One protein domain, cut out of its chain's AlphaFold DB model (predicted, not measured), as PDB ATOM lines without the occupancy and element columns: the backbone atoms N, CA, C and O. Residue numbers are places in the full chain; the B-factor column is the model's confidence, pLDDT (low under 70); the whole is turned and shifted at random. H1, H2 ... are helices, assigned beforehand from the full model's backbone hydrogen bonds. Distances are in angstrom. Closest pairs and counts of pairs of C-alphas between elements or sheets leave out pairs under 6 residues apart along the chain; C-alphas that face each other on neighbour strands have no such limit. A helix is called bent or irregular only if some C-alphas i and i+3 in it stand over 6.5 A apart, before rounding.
ATOM      1  N   SER A  13      20.917  31.171  -6.438       95.31
ATOM      2  CA  SER A  13      19.706  31.994  -6.370       95.31
ATOM      3  C   SER A  13      19.775  33.193  -7.320       95.31
ATOM      4  O   SER A  13      18.766  33.543  -7.919       95.31
ATOM      5  N   GLN A  14      20.952  33.807  -7.488       94.94
ATOM      6  CA  GLN A  14      21.151  34.894  -8.455       94.94
ATOM      7  C   GLN A  14      21.157  34.370  -9.893       94.94
ATOM      8  O   GLN A  14      20.488  34.935 -10.749       94.94
ATOM      9  N   ILE A  15      21.835  33.246 -10.144       94.56
ATOM     10  CA  ILE A  15      21.834  32.597 -11.463       94.56
ATOM     11  C   ILE A  15      20.404  32.218 -11.876       94.56
ATOM     12  O   ILE A  15      20.006  32.462 -13.007       94.56
ATOM     13  N   ALA A  16      19.596  31.685 -10.957       93.56
ATOM     14  CA  ALA A  16      18.206  31.333 -11.232       93.56
ATOM     15  C   ALA A  16      17.342  32.550 -11.604       93.56
ATOM     16  O   ALA A  16      16.450  32.423 -12.437       93.56
ATOM     17  N   GLN A  17      17.612  33.729 -11.026       95.38
ATOM     18  CA  GLN A  17      16.913  34.962 -11.409       95.38
ATOM     19  C   GLN A  17      17.196  35.351 -12.863       95.38
ATOM     20  O   GLN A  17      16.285  35.811 -13.538       95.38
ATOM     21  N   MET A  18      18.400  35.090 -13.378       95.19
ATOM     22  CA  MET A  18      18.737  35.388 -14.778       95.19
ATOM     23  C   MET A  18      17.844  34.635 -15.772       95.19
ATOM     24  O   MET A  18      17.638  35.116 -16.876       95.19
ATOM     25  N   PHE A  19      17.283  33.487 -15.388       93.25
ATOM     26  CA  PHE A  19      16.414  32.672 -16.249       93.25
ATOM     27  C   PHE A  19      14.930  32.768 -15.882       93.25
ATOM     28  O   PHE A  19      14.100  32.088 -16.481       93.25
ATOM     29  N   ASN A  20      14.580  33.572 -14.874       91.50
ATOM     30  CA  ASN A  20      13.195  33.767 -14.481       91.50
ATOM     31  C   ASN A  20      12.595  34.937 -15.269       91.50
ATOM     32  O   ASN A  20      12.888  36.098 -14.967       91.50
ATOM     33  N   GLU A  21      11.743  34.613 -16.244       83.56
ATOM     34  CA  GLU A  21      11.044  35.573 -17.111       83.56
ATOM     35  C   GLU A  21      10.154  36.545 -16.318       83.56
ATOM     36  O   GLU A  21      10.002  37.697 -16.716       83.56
ATOM     37  N   ASP A  22       9.656  36.125 -15.150       86.44
ATOM     38  CA  ASP A  22       8.830  36.949 -14.257       86.44
ATOM     39  C   ASP A  22       9.657  37.796 -13.266       86.44
ATOM     40  O   ASP A  22       9.095  38.434 -12.372       86.44
ATOM     41  N   SER A  23      10.991  37.771 -13.347       87.50
ATOM     42  CA  SER A  23      11.856  38.554 -12.454       87.50
ATOM     43  C   SER A  23      12.276  39.892 -13.059       87.50
ATOM     44  O   SER A  23      12.527  39.993 -14.253       87.50
ATOM     45  N   ASP A  24      12.477  40.904 -12.212       89.44
ATOM     46  CA  ASP A  24      13.041  42.206 -12.607       89.44
ATOM     47  C   ASP A  24      14.579  42.158 -12.792       89.44
ATOM     48  O   ASP A  24      15.287  43.133 -12.536       89.44
ATOM     49  N   CYS A  25      15.141  41.002 -13.158       91.19
ATOM     50  CA  CYS A  25      16.583  40.853 -13.327       91.19
ATOM     51  C   CYS A  25      17.053  41.603 -14.583       91.19
ATOM     52  O   CYS A  25      16.691  41.253 -15.700       91.19
ATOM     53  N   GLU A  26      17.924  42.604 -14.424       91.88
ATOM     54  CA  GLU A  26      18.463  43.373 -15.561       91.88
ATOM     55  C   GLU A  26      19.297  42.518 -16.533       91.88
ATOM     56  O   GLU A  26      19.425  42.858 -17.706       91.88
ATOM     57  N   ASN A  27      19.858  41.402 -16.056       92.50
ATOM     58  CA  ASN A  27      20.733  40.508 -16.820       92.50
ATOM     59  C   ASN A  27      20.017  39.206 -17.214       92.50
ATOM     60  O   ASN A  27      20.595  38.121 -17.103       92.50
ATOM     61  N   GLN A  28      18.748  39.307 -17.615       94.62
ATOM     62  CA  GLN A  28      17.970  38.161 -18.075       94.62
ATOM     63  C   GLN A  28      18.615  37.473 -19.288       94.62
ATOM     64  O   GLN A  28      19.114  38.118 -20.209       94.62
ATOM     65  N   ILE A  29      18.549  36.145 -19.293       93.50
ATOM     66  CA  ILE A  29      18.910  35.264 -20.400       93.50
ATOM     67  C   ILE A  29      17.665  34.434 -20.704       93.50
ATOM     68  O   ILE A  29      17.136  33.756 -19.821       93.50
ATOM     69  N   SER A  30      17.181  34.480 -21.946       92.75
ATOM     70  CA  SER A  30      16.034  33.658 -22.327       92.75
ATOM     71  C   SER A  30      16.424  32.180 -22.368       92.75
ATOM     72  O   SER A  30      17.549  31.820 -22.724       92.75
ATOM     73  N   THR A  31      15.478  31.299 -22.040       90.56
ATOM     74  CA  THR A  31      15.722  29.848 -22.080       90.56
ATOM     75  C   THR A  31      16.111  29.383 -23.488       90.56
ATOM     76  O   THR A  31      16.997  28.548 -23.637       90.56
ATOM     77  N   GLU A  32      15.520  29.978 -24.530       93.38
ATOM     78  CA  GLU A  32      15.861  29.677 -25.926       93.38
ATOM     79  C   GLU A  32      17.314  30.055 -26.274       93.38
ATOM     80  O   GLU A  32      17.987  29.322 -27.002       93.38
ATOM     81  N   ASP A  33      17.809  31.188 -25.767       93.38
ATOM     82  CA  ASP A  33      19.196  31.617 -25.979       93.38
ATOM     83  C   ASP A  33      20.171  30.688 -25.243       93.38
ATOM     84  O   ASP A  33      21.155  30.220 -25.823       93.38
ATOM     85  N   LEU A  34      19.838  30.312 -24.001       93.56
ATOM     86  CA  LEU A  34      20.613  29.341 -23.232       93.56
ATOM     87  C   LEU A  34      20.699  27.985 -23.941       93.56
ATOM     88  O   LEU A  34      21.773  27.397 -23.982       93.56
ATOM     89  N   GLU A  35      19.602  27.475 -24.506       94.38
ATOM     90  CA  GLU A  35      19.605  26.186 -25.211       94.38
ATOM     91  C   GLU A  35      20.563  26.181 -26.409       94.38
ATOM     92  O   GLU A  35      21.254  25.187 -26.652       94.38
ATOM     93  N   LYS A  36      20.652  27.300 -27.136       96.75
ATOM     94  CA  LYS A  36      21.557  27.453 -28.286       96.75
ATOM     95  C   LYS A  36      23.011  27.660 -27.867       96.75
ATOM     96  O   LYS A  36      23.904  27.230 -28.594       96.75
ATOM     97  N   HIS A  37      23.238  28.278 -26.709       96.69
ATOM     98  CA  HIS A  37      24.555  28.714 -26.236       96.69
ATOM     99  C   HIS A  37      24.973  28.072 -24.907       96.69
ATOM    100  O   HIS A  37      25.762  28.629 -24.138       96.69
ATOM    101  N   LEU A  38      24.458  26.873 -24.615       95.81
ATOM    102  CA  LEU A  38      24.687  26.188 -23.341       95.81
ATOM    103  C   LEU A  38      26.176  25.933 -23.085       95.81
ATOM    104  O   LEU A  38      26.639  26.001 -21.943       95.81
ATOM    105  N   THR A  39      26.932  25.645 -24.147       97.44
ATOM    106  CA  THR A  39      28.376  25.403 -24.057       97.44
ATOM    107  C   THR A  39      29.107  26.679 -23.652       97.44
ATOM    108  O   THR A  39      29.920  26.654 -22.730       97.44
ATOM    109  N   GLU A  40      28.792  27.799 -24.294       97.75
ATOM    110  CA  GLU A  40      29.371  29.113 -24.034       97.75
ATOM    111  C   GLU A  40      29.013  29.606 -22.633       97.75
ATOM    112  O   GLU A  40      29.899  30.041 -21.897       97.75
ATOM    113  N   PHE A  41      27.748  29.460 -22.223       96.25
ATOM    114  CA  PHE A  41      27.303  29.803 -20.875       96.25
ATOM    115  C   PHE A  41      28.039  28.974 -19.816       96.25
ATOM    116  O   PHE A  41      28.601  29.521 -18.867       96.25
ATOM    117  N   THR A  42      28.107  27.653 -20.002       95.94
ATOM    118  CA  THR A  42      28.803  26.760 -19.063       95.94
ATOM    119  C   THR A  42      30.299  27.068 -19.019       95.94
ATOM    120  O   THR A  42      30.895  27.103 -17.941       95.94
ATOM    121  N   HIS A  43      30.919  27.346 -20.170       96.00
ATOM    122  CA  HIS A  43      32.320  27.743 -20.241       96.00
ATOM    123  C   HIS A  43      32.573  29.056 -19.488       96.00
ATOM    124  O   HIS A  43      33.509  29.124 -18.685       96.00
ATOM    125  N   ALA A  44      31.716  30.061 -19.687       96.75
ATOM    126  CA  ALA A  44      31.795  31.337 -18.992       96.75
ATOM    127  C   ALA A  44      31.627  31.168 -17.476       96.75
ATOM    128  O   ALA A  44      32.463  31.654 -16.716       96.75
ATOM    129  N   MET A  45      30.611  30.423 -17.036       95.75
ATOM    130  CA  MET A  45      30.314  30.181 -15.623       95.75
ATOM    131  C   MET A  45      31.430  29.409 -14.906       95.75
ATOM    132  O   MET A  45      31.770  29.740 -13.773       95.75
ATOM    133  N   ALA A  46      32.001  28.385 -15.543       94.94
ATOM    134  CA  ALA A  46      32.984  27.513 -14.901       94.94
ATOM    135  C   ALA A  46      34.428  28.029 -15.000       94.94
ATOM    136  O   ALA A  46      35.242  27.694 -14.145       94.94
ATOM    137  N   ASN A  47      34.758  28.825 -16.026       95.38
ATOM    138  CA  ASN A  47      36.146  29.194 -16.322       95.38
ATOM    139  C   ASN A  47      36.350  30.711 -16.351       95.38
ATOM    140  O   ASN A  47      37.197  31.229 -15.628       95.38
ATOM    141  N   LEU A  48      35.582  31.432 -17.176       97.19
ATOM    142  CA  LEU A  48      35.843  32.854 -17.428       97.19
ATOM    143  C   LEU A  48      35.459  33.729 -16.233       97.19
ATOM    144  O   LEU A  48      36.293  34.478 -15.734       97.19
ATOM    145  N   ALA A  49      34.225  33.615 -15.739       96.50
ATOM    146  CA  ALA A  49      33.740  34.417 -14.622       96.50
ATOM    147  C   ALA A  49      34.537  34.160 -13.327       96.50
ATOM    148  O   ALA A  49      34.939  35.136 -12.690       96.50
ATOM    149  N   PRO A  50      34.869  32.907 -12.955       96.06
ATOM    150  CA  PRO A  50      35.741  32.644 -11.813       96.06
ATOM    151  C   PRO A  50      37.156  33.220 -11.973       96.06
ATOM    152  O   PRO A  50      37.660  33.831 -11.031       96.06
ATOM    153  N   ALA A  51      37.773  33.096 -13.156       97.31
ATOM    154  CA  ALA A  51      39.090  33.679 -13.424       97.31
ATOM    155  C   ALA A  51      39.060  35.215 -13.340       97.31
ATOM    156  O   ALA A  51      39.917  35.825 -12.699       97.31
ATOM    157  N   MET A  52      38.032  35.845 -13.917       97.50
ATOM    158  CA  MET A  52      37.815  37.290 -13.830       97.50
ATOM    159  C   MET A  52      37.632  37.745 -12.381       97.50
ATOM    160  O   MET A  52      38.297  38.688 -11.951       97.50
ATOM    161  N   TYR A  53      36.784  37.058 -11.612       96.50
ATOM    162  CA  TYR A  53      36.583  37.338 -10.192       96.50
ATOM    163  C   TYR A  53      37.891  37.211  -9.401       96.50
ATOM    164  O   TYR A  53      38.234  38.092  -8.612       96.50
ATOM    165  N   TYR A  54      38.663  36.149  -9.642       96.75
ATOM    166  CA  TYR A  54      39.946  35.934  -8.977       96.75
ATOM    167  C   TYR A  54      40.940  37.063  -9.263       96.75
ATOM    168  O   TYR A  54      41.540  37.602  -8.328       96.75
ATOM    169  N   ASN A  55      41.077  37.466 -10.528       97.38
ATOM    170  CA  ASN A  55      41.932  38.585 -10.925       97.38
ATOM    171  C   ASN A  55      41.495  39.893 -10.254       97.38
ATOM    172  O   ASN A  55      42.328  40.599  -9.689       97.38
ATOM    173  N   GLN A  56      40.191  40.186 -10.234       97.56
ATOM    174  CA  GLN A  56      39.648  41.384  -9.583       97.56
ATOM    175  C   GLN A  56      39.936  41.422  -8.078       97.56
ATOM    176  O   GLN A  56      40.289  42.472  -7.547       97.56
ATOM    177  N   MET A  57      39.810  40.286  -7.390       96.75
ATOM    178  CA  MET A  57      39.986  40.218  -5.936       96.75
ATOM    179  C   MET A  57      41.450  40.204  -5.492       96.75
ATOM    180  O   MET A  57      41.755  40.632  -4.381       96.75
ATOM    181  N   THR A  58      42.353  39.683  -6.323       96.75
ATOM    182  CA  THR A  58      43.764  39.474  -5.951       96.75
ATOM    183  C   THR A  58      44.729  40.446  -6.626       96.75
ATOM    184  O   THR A  58      45.882  40.538  -6.206       96.75
ATOM    185  N   GLY A  59      44.290  41.156  -7.669       96.12
ATOM    186  CA  GLY A  59      45.169  41.932  -8.545       96.12
ATOM    187  C   GLY A  59      46.051  41.063  -9.447       96.12
ATOM    188  O   GLY A  59      46.992  41.576 -10.053       96.12
ATOM    189  N   ALA A  60      45.785  39.755  -9.518       95.62
ATOM    190  CA  ALA A  60      46.455  38.860 -10.446       95.62
ATOM    191  C   ALA A  60      46.027  39.135 -11.896       95.62
ATOM    192  O   ALA A  60      45.060  39.846 -12.171       95.62
ATOM    193  N   ASN A  61      46.764  38.540 -12.828       94.81
ATOM    194  CA  ASN A  61      46.442  38.548 -14.245       94.81
ATOM    195  C   ASN A  61      46.621  37.132 -14.795       94.81
ATOM    196  O   ASN A  61      47.584  36.871 -15.513       94.81
ATOM    197  N   VAL A  62      45.750  36.220 -14.359       95.00
ATOM    198  CA  VAL A  62      45.735  34.832 -14.829       95.00
ATOM    199  C   VAL A  62      44.697  34.635 -15.924       95.00
ATOM    200  O   VAL A  62      43.610  35.221 -15.867       95.00
ATOM    201  N   ASP A  63      45.012  33.803 -16.909       95.50
ATOM    202  CA  ASP A  63      44.028  33.336 -17.882       95.50
ATOM    203  C   ASP A  63      43.143  32.205 -17.314       95.50
ATOM    204  O   ASP A  63      43.263  31.788 -16.157       95.50
ATOM    205  N   SER A  64      42.198  31.712 -18.119       93.44
ATOM    206  CA  SER A  64      41.265  30.667 -17.689       93.44
ATOM    207  C   SER A  64      41.928  29.303 -17.455       93.44
ATOM    208  O   SER A  64      41.471  28.546 -16.599       93.44
ATOM    209  N   LEU A  65      43.014  28.979 -18.163       95.12
ATOM    210  CA  LEU A  65      43.755  27.729 -17.974       95.12
ATOM    211  C   LEU A  65      44.592  27.784 -16.694       95.12
ATOM    212  O   LEU A  65      44.562  26.852 -15.886       95.12
ATOM    213  N   GLU A  66      45.289  28.893 -16.474       96.69
ATOM    214  CA  GLU A  66      46.037  29.163 -15.249       96.69
ATOM    215  C   GLU A  66      45.109  29.161 -14.030       96.69
ATOM    216  O   GLU A  66      45.405  28.515 -13.018       96.69
ATOM    217  N   PHE A  67      43.941  29.800 -14.142       96.81
ATOM    218  CA  PHE A  67      42.938  29.760 -13.087       96.81
ATOM    219  C   PHE A  67      42.436  28.337 -12.818       96.81
ATOM    220  O   PHE A  67      42.314  27.955 -11.657       96.81
ATOM    221  N   ASN A  68      42.211  27.510 -13.840       95.19
ATOM    222  CA  ASN A  68      41.790  26.122 -13.631       95.19
ATOM    223  C   ASN A  68      42.810  25.308 -12.820       95.19
ATOM    224  O   ASN A  68      42.429  24.493 -11.973       95.19
ATOM    225  N   HIS A  69      44.110  25.548 -13.003       96.12
ATOM    226  CA  HIS A  69      45.135  24.946 -12.146       96.12
ATOM    227  C   HIS A  69      45.028  25.419 -10.690       96.12
ATOM    228  O   HIS A  69      45.153  24.607  -9.767       96.12
ATOM    229  N   ILE A  70      44.753  26.708 -10.475       95.69
ATOM    230  CA  ILE A  70      44.514  27.276  -9.141       95.69
ATOM    231  C   ILE A  70      43.260  26.655  -8.516       95.69
ATOM    232  O   ILE A  70      43.327  26.176  -7.385       95.69
ATOM    233  N   ALA A  71      42.146  26.601  -9.247       95.12
ATOM    234  CA  ALA A  71      40.878  26.042  -8.792       95.12
ATOM    235  C   ALA A  71      41.026  24.579  -8.355       95.12
ATOM    236  O   ALA A  71      40.640  24.226  -7.242       95.12
ATOM    237  N   ASN A  72      41.693  23.746  -9.161       95.12
ATOM    238  CA  ASN A  72      41.974  22.353  -8.804       95.12
ATOM    239  C   ASN A  72      42.794  22.237  -7.511       95.12
ATOM    240  O   ASN A  72      42.506  21.398  -6.652       95.12
ATOM    241  N   ARG A  73      43.801  23.103  -7.336       95.00
ATOM    242  CA  ARG A  73      44.588  23.151  -6.099       95.00
ATOM    243  C   ARG A  73      43.729  23.564  -4.903       95.00
ATOM    244  O   ARG A  73      43.871  22.963  -3.840       95.00
ATOM    245  N   LEU A  74      42.843  24.548  -5.065       92.88
ATOM    246  CA  LEU A  74      41.918  24.987  -4.016       92.88
ATOM    247  C   LEU A  74      40.954  23.866  -3.614       92.88
ATOM    248  O   LEU A  74      40.774  23.639  -2.421       92.88
ATOM    249  N   CYS A  75      40.403  23.110  -4.570       93.31
ATOM    250  CA  CYS A  75      39.567  21.941  -4.280       93.31
ATOM    251  C   CYS A  75      40.320  20.895  -3.450       93.31
ATOM    252  O   CYS A  75      39.805  20.391  -2.453       93.31
ATOM    253  N   PHE A  76      41.564  20.592  -3.828       94.50
ATOM    254  CA  PHE A  76      42.391  19.650  -3.080       94.50
ATOM    255  C   PHE A  76      42.683  20.142  -1.655       94.50
ATOM    256  O   PHE A  76      42.535  19.383  -0.703       94.50
ATOM    257  N   GLN A  77      43.039  21.420  -1.494       92.81
ATOM    258  CA  GLN A  77      43.265  22.033  -0.181       92.81
ATOM    259  C   GLN A  77      41.999  22.035   0.681       92.81
ATOM    260  O   GLN A  77      42.068  21.744   1.872       92.81
ATOM    261  N   PHE A  78      40.844  22.333   0.088       90.88
ATOM    262  CA  PHE A  78      39.560  22.308   0.778       90.88
ATOM    263  C   PHE A  78      39.243  20.912   1.326       90.88
ATOM    264  O   PHE A  78      38.870  20.789   2.487       90.88
ATOM    265  N   ASN A  79      39.470  19.865   0.528       88.06
ATOM    266  CA  ASN A  79      39.228  18.477   0.929       88.06
ATOM    267  C   ASN A  79      40.226  17.940   1.968       88.06
ATOM    268  O   ASN A  79      39.940  16.935   2.604       88.06
ATOM    269  N   GLN A  80      41.404  18.553   2.122       83.88
ATOM    270  CA  GLN A  80      42.349  18.182   3.184       83.88
ATOM    271  C   GLN A  80      42.054  18.863   4.521       83.88
ATOM    272  O   GLN A  80      42.448  18.355   5.567       83.88
ATOM    273  N   ASN A  81      41.411  20.029   4.480       71.75
ATOM    274  CA  ASN A  81      41.164  20.869   5.649       71.75
ATOM    275  C   ASN A  81      39.753  20.688   6.243       71.75
ATOM    276  O   ASN A  81      39.416  21.391   7.196       71.75
ATOM    277  N   ASN A  82      38.942  19.778   5.691       58.38
ATOM    278  CA  ASN A  82      37.578  19.441   6.120       58.38
ATOM    279  C   ASN A  82      37.385  17.925   6.201       58.38
ATOM    280  O   ASN A  82      36.443  17.509   6.914       58.38
TER     281      ASN A  82
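AT A GLANCE: This is residues 13 to 82 of the 82 residues of an uncharacterized protein of Desulfotalea sp (UniProt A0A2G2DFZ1). A long helix, H3, bent but running nearly straight, makes the spine of a loose, open frame; at one end H4 packs on its second arm, H3b, with residues 64 to 67 alone and runs off about perpendicular, so that residues 72 to 82 stick out. Toward the other end lie two short helices, H2 and H1, joined by the long unnamed stretch 19 to 30, with H1 touching no helix. The 70 printed residues hold four named helices, H1 to H4 in chain order, and no named strand; the class is all helix. The whole is loose, with a radius of gyration of the C-alphas of 15.2 A and spans of 41 by 27 by 22 A.

HOW THE PARTS SIT: H3, residues 38 to 58, was assigned as one helix by its hydrogen bonds, but is bent: C-alphas 46 and 49 are 7.0 A apart. Its arms, H3a, residues 38 to 46, and H3b, residues 49 to 58, are near each other at a shallow tilt of 21 degrees. H3b and H4, residues 64 to 80, touch about perpendicular at 78 degrees, their closest C-alphas, those of Ala 51 and Phe 67, 5.5 A apart. H2, residues 31 to 36, is close to H3a but not clearly touching, about perpendicular at 82 degrees; the closest C-alphas, those of Leu 34 and Phe 41, are 7.1 A apart. H1, residues 13 to 18, is apart from H2, H3a, H3b and H4. In H1, H2, H3a, H3b and H4 every O i to N i+4 pair is within hydrogen-bond range.

IN THESE COORDINATES: H3a measures 11.9 A and H3b 14.2 A from first to last C-alpha. H4 measures 24.3 A and ends at C-alpha 80 (42.349, 18.182, 3.184). H1 begins at C-alpha 13 (19.706, 31.994, -6.370).

THE WHOLE: The C-alphas of Asp 22 and Gln 80, the two farthest apart, are 42.2 A apart. The printed part has no cut; the link H1 to H2 is long. Mean pLDDT of the printed part is 93.5, and residue 82 is under 70.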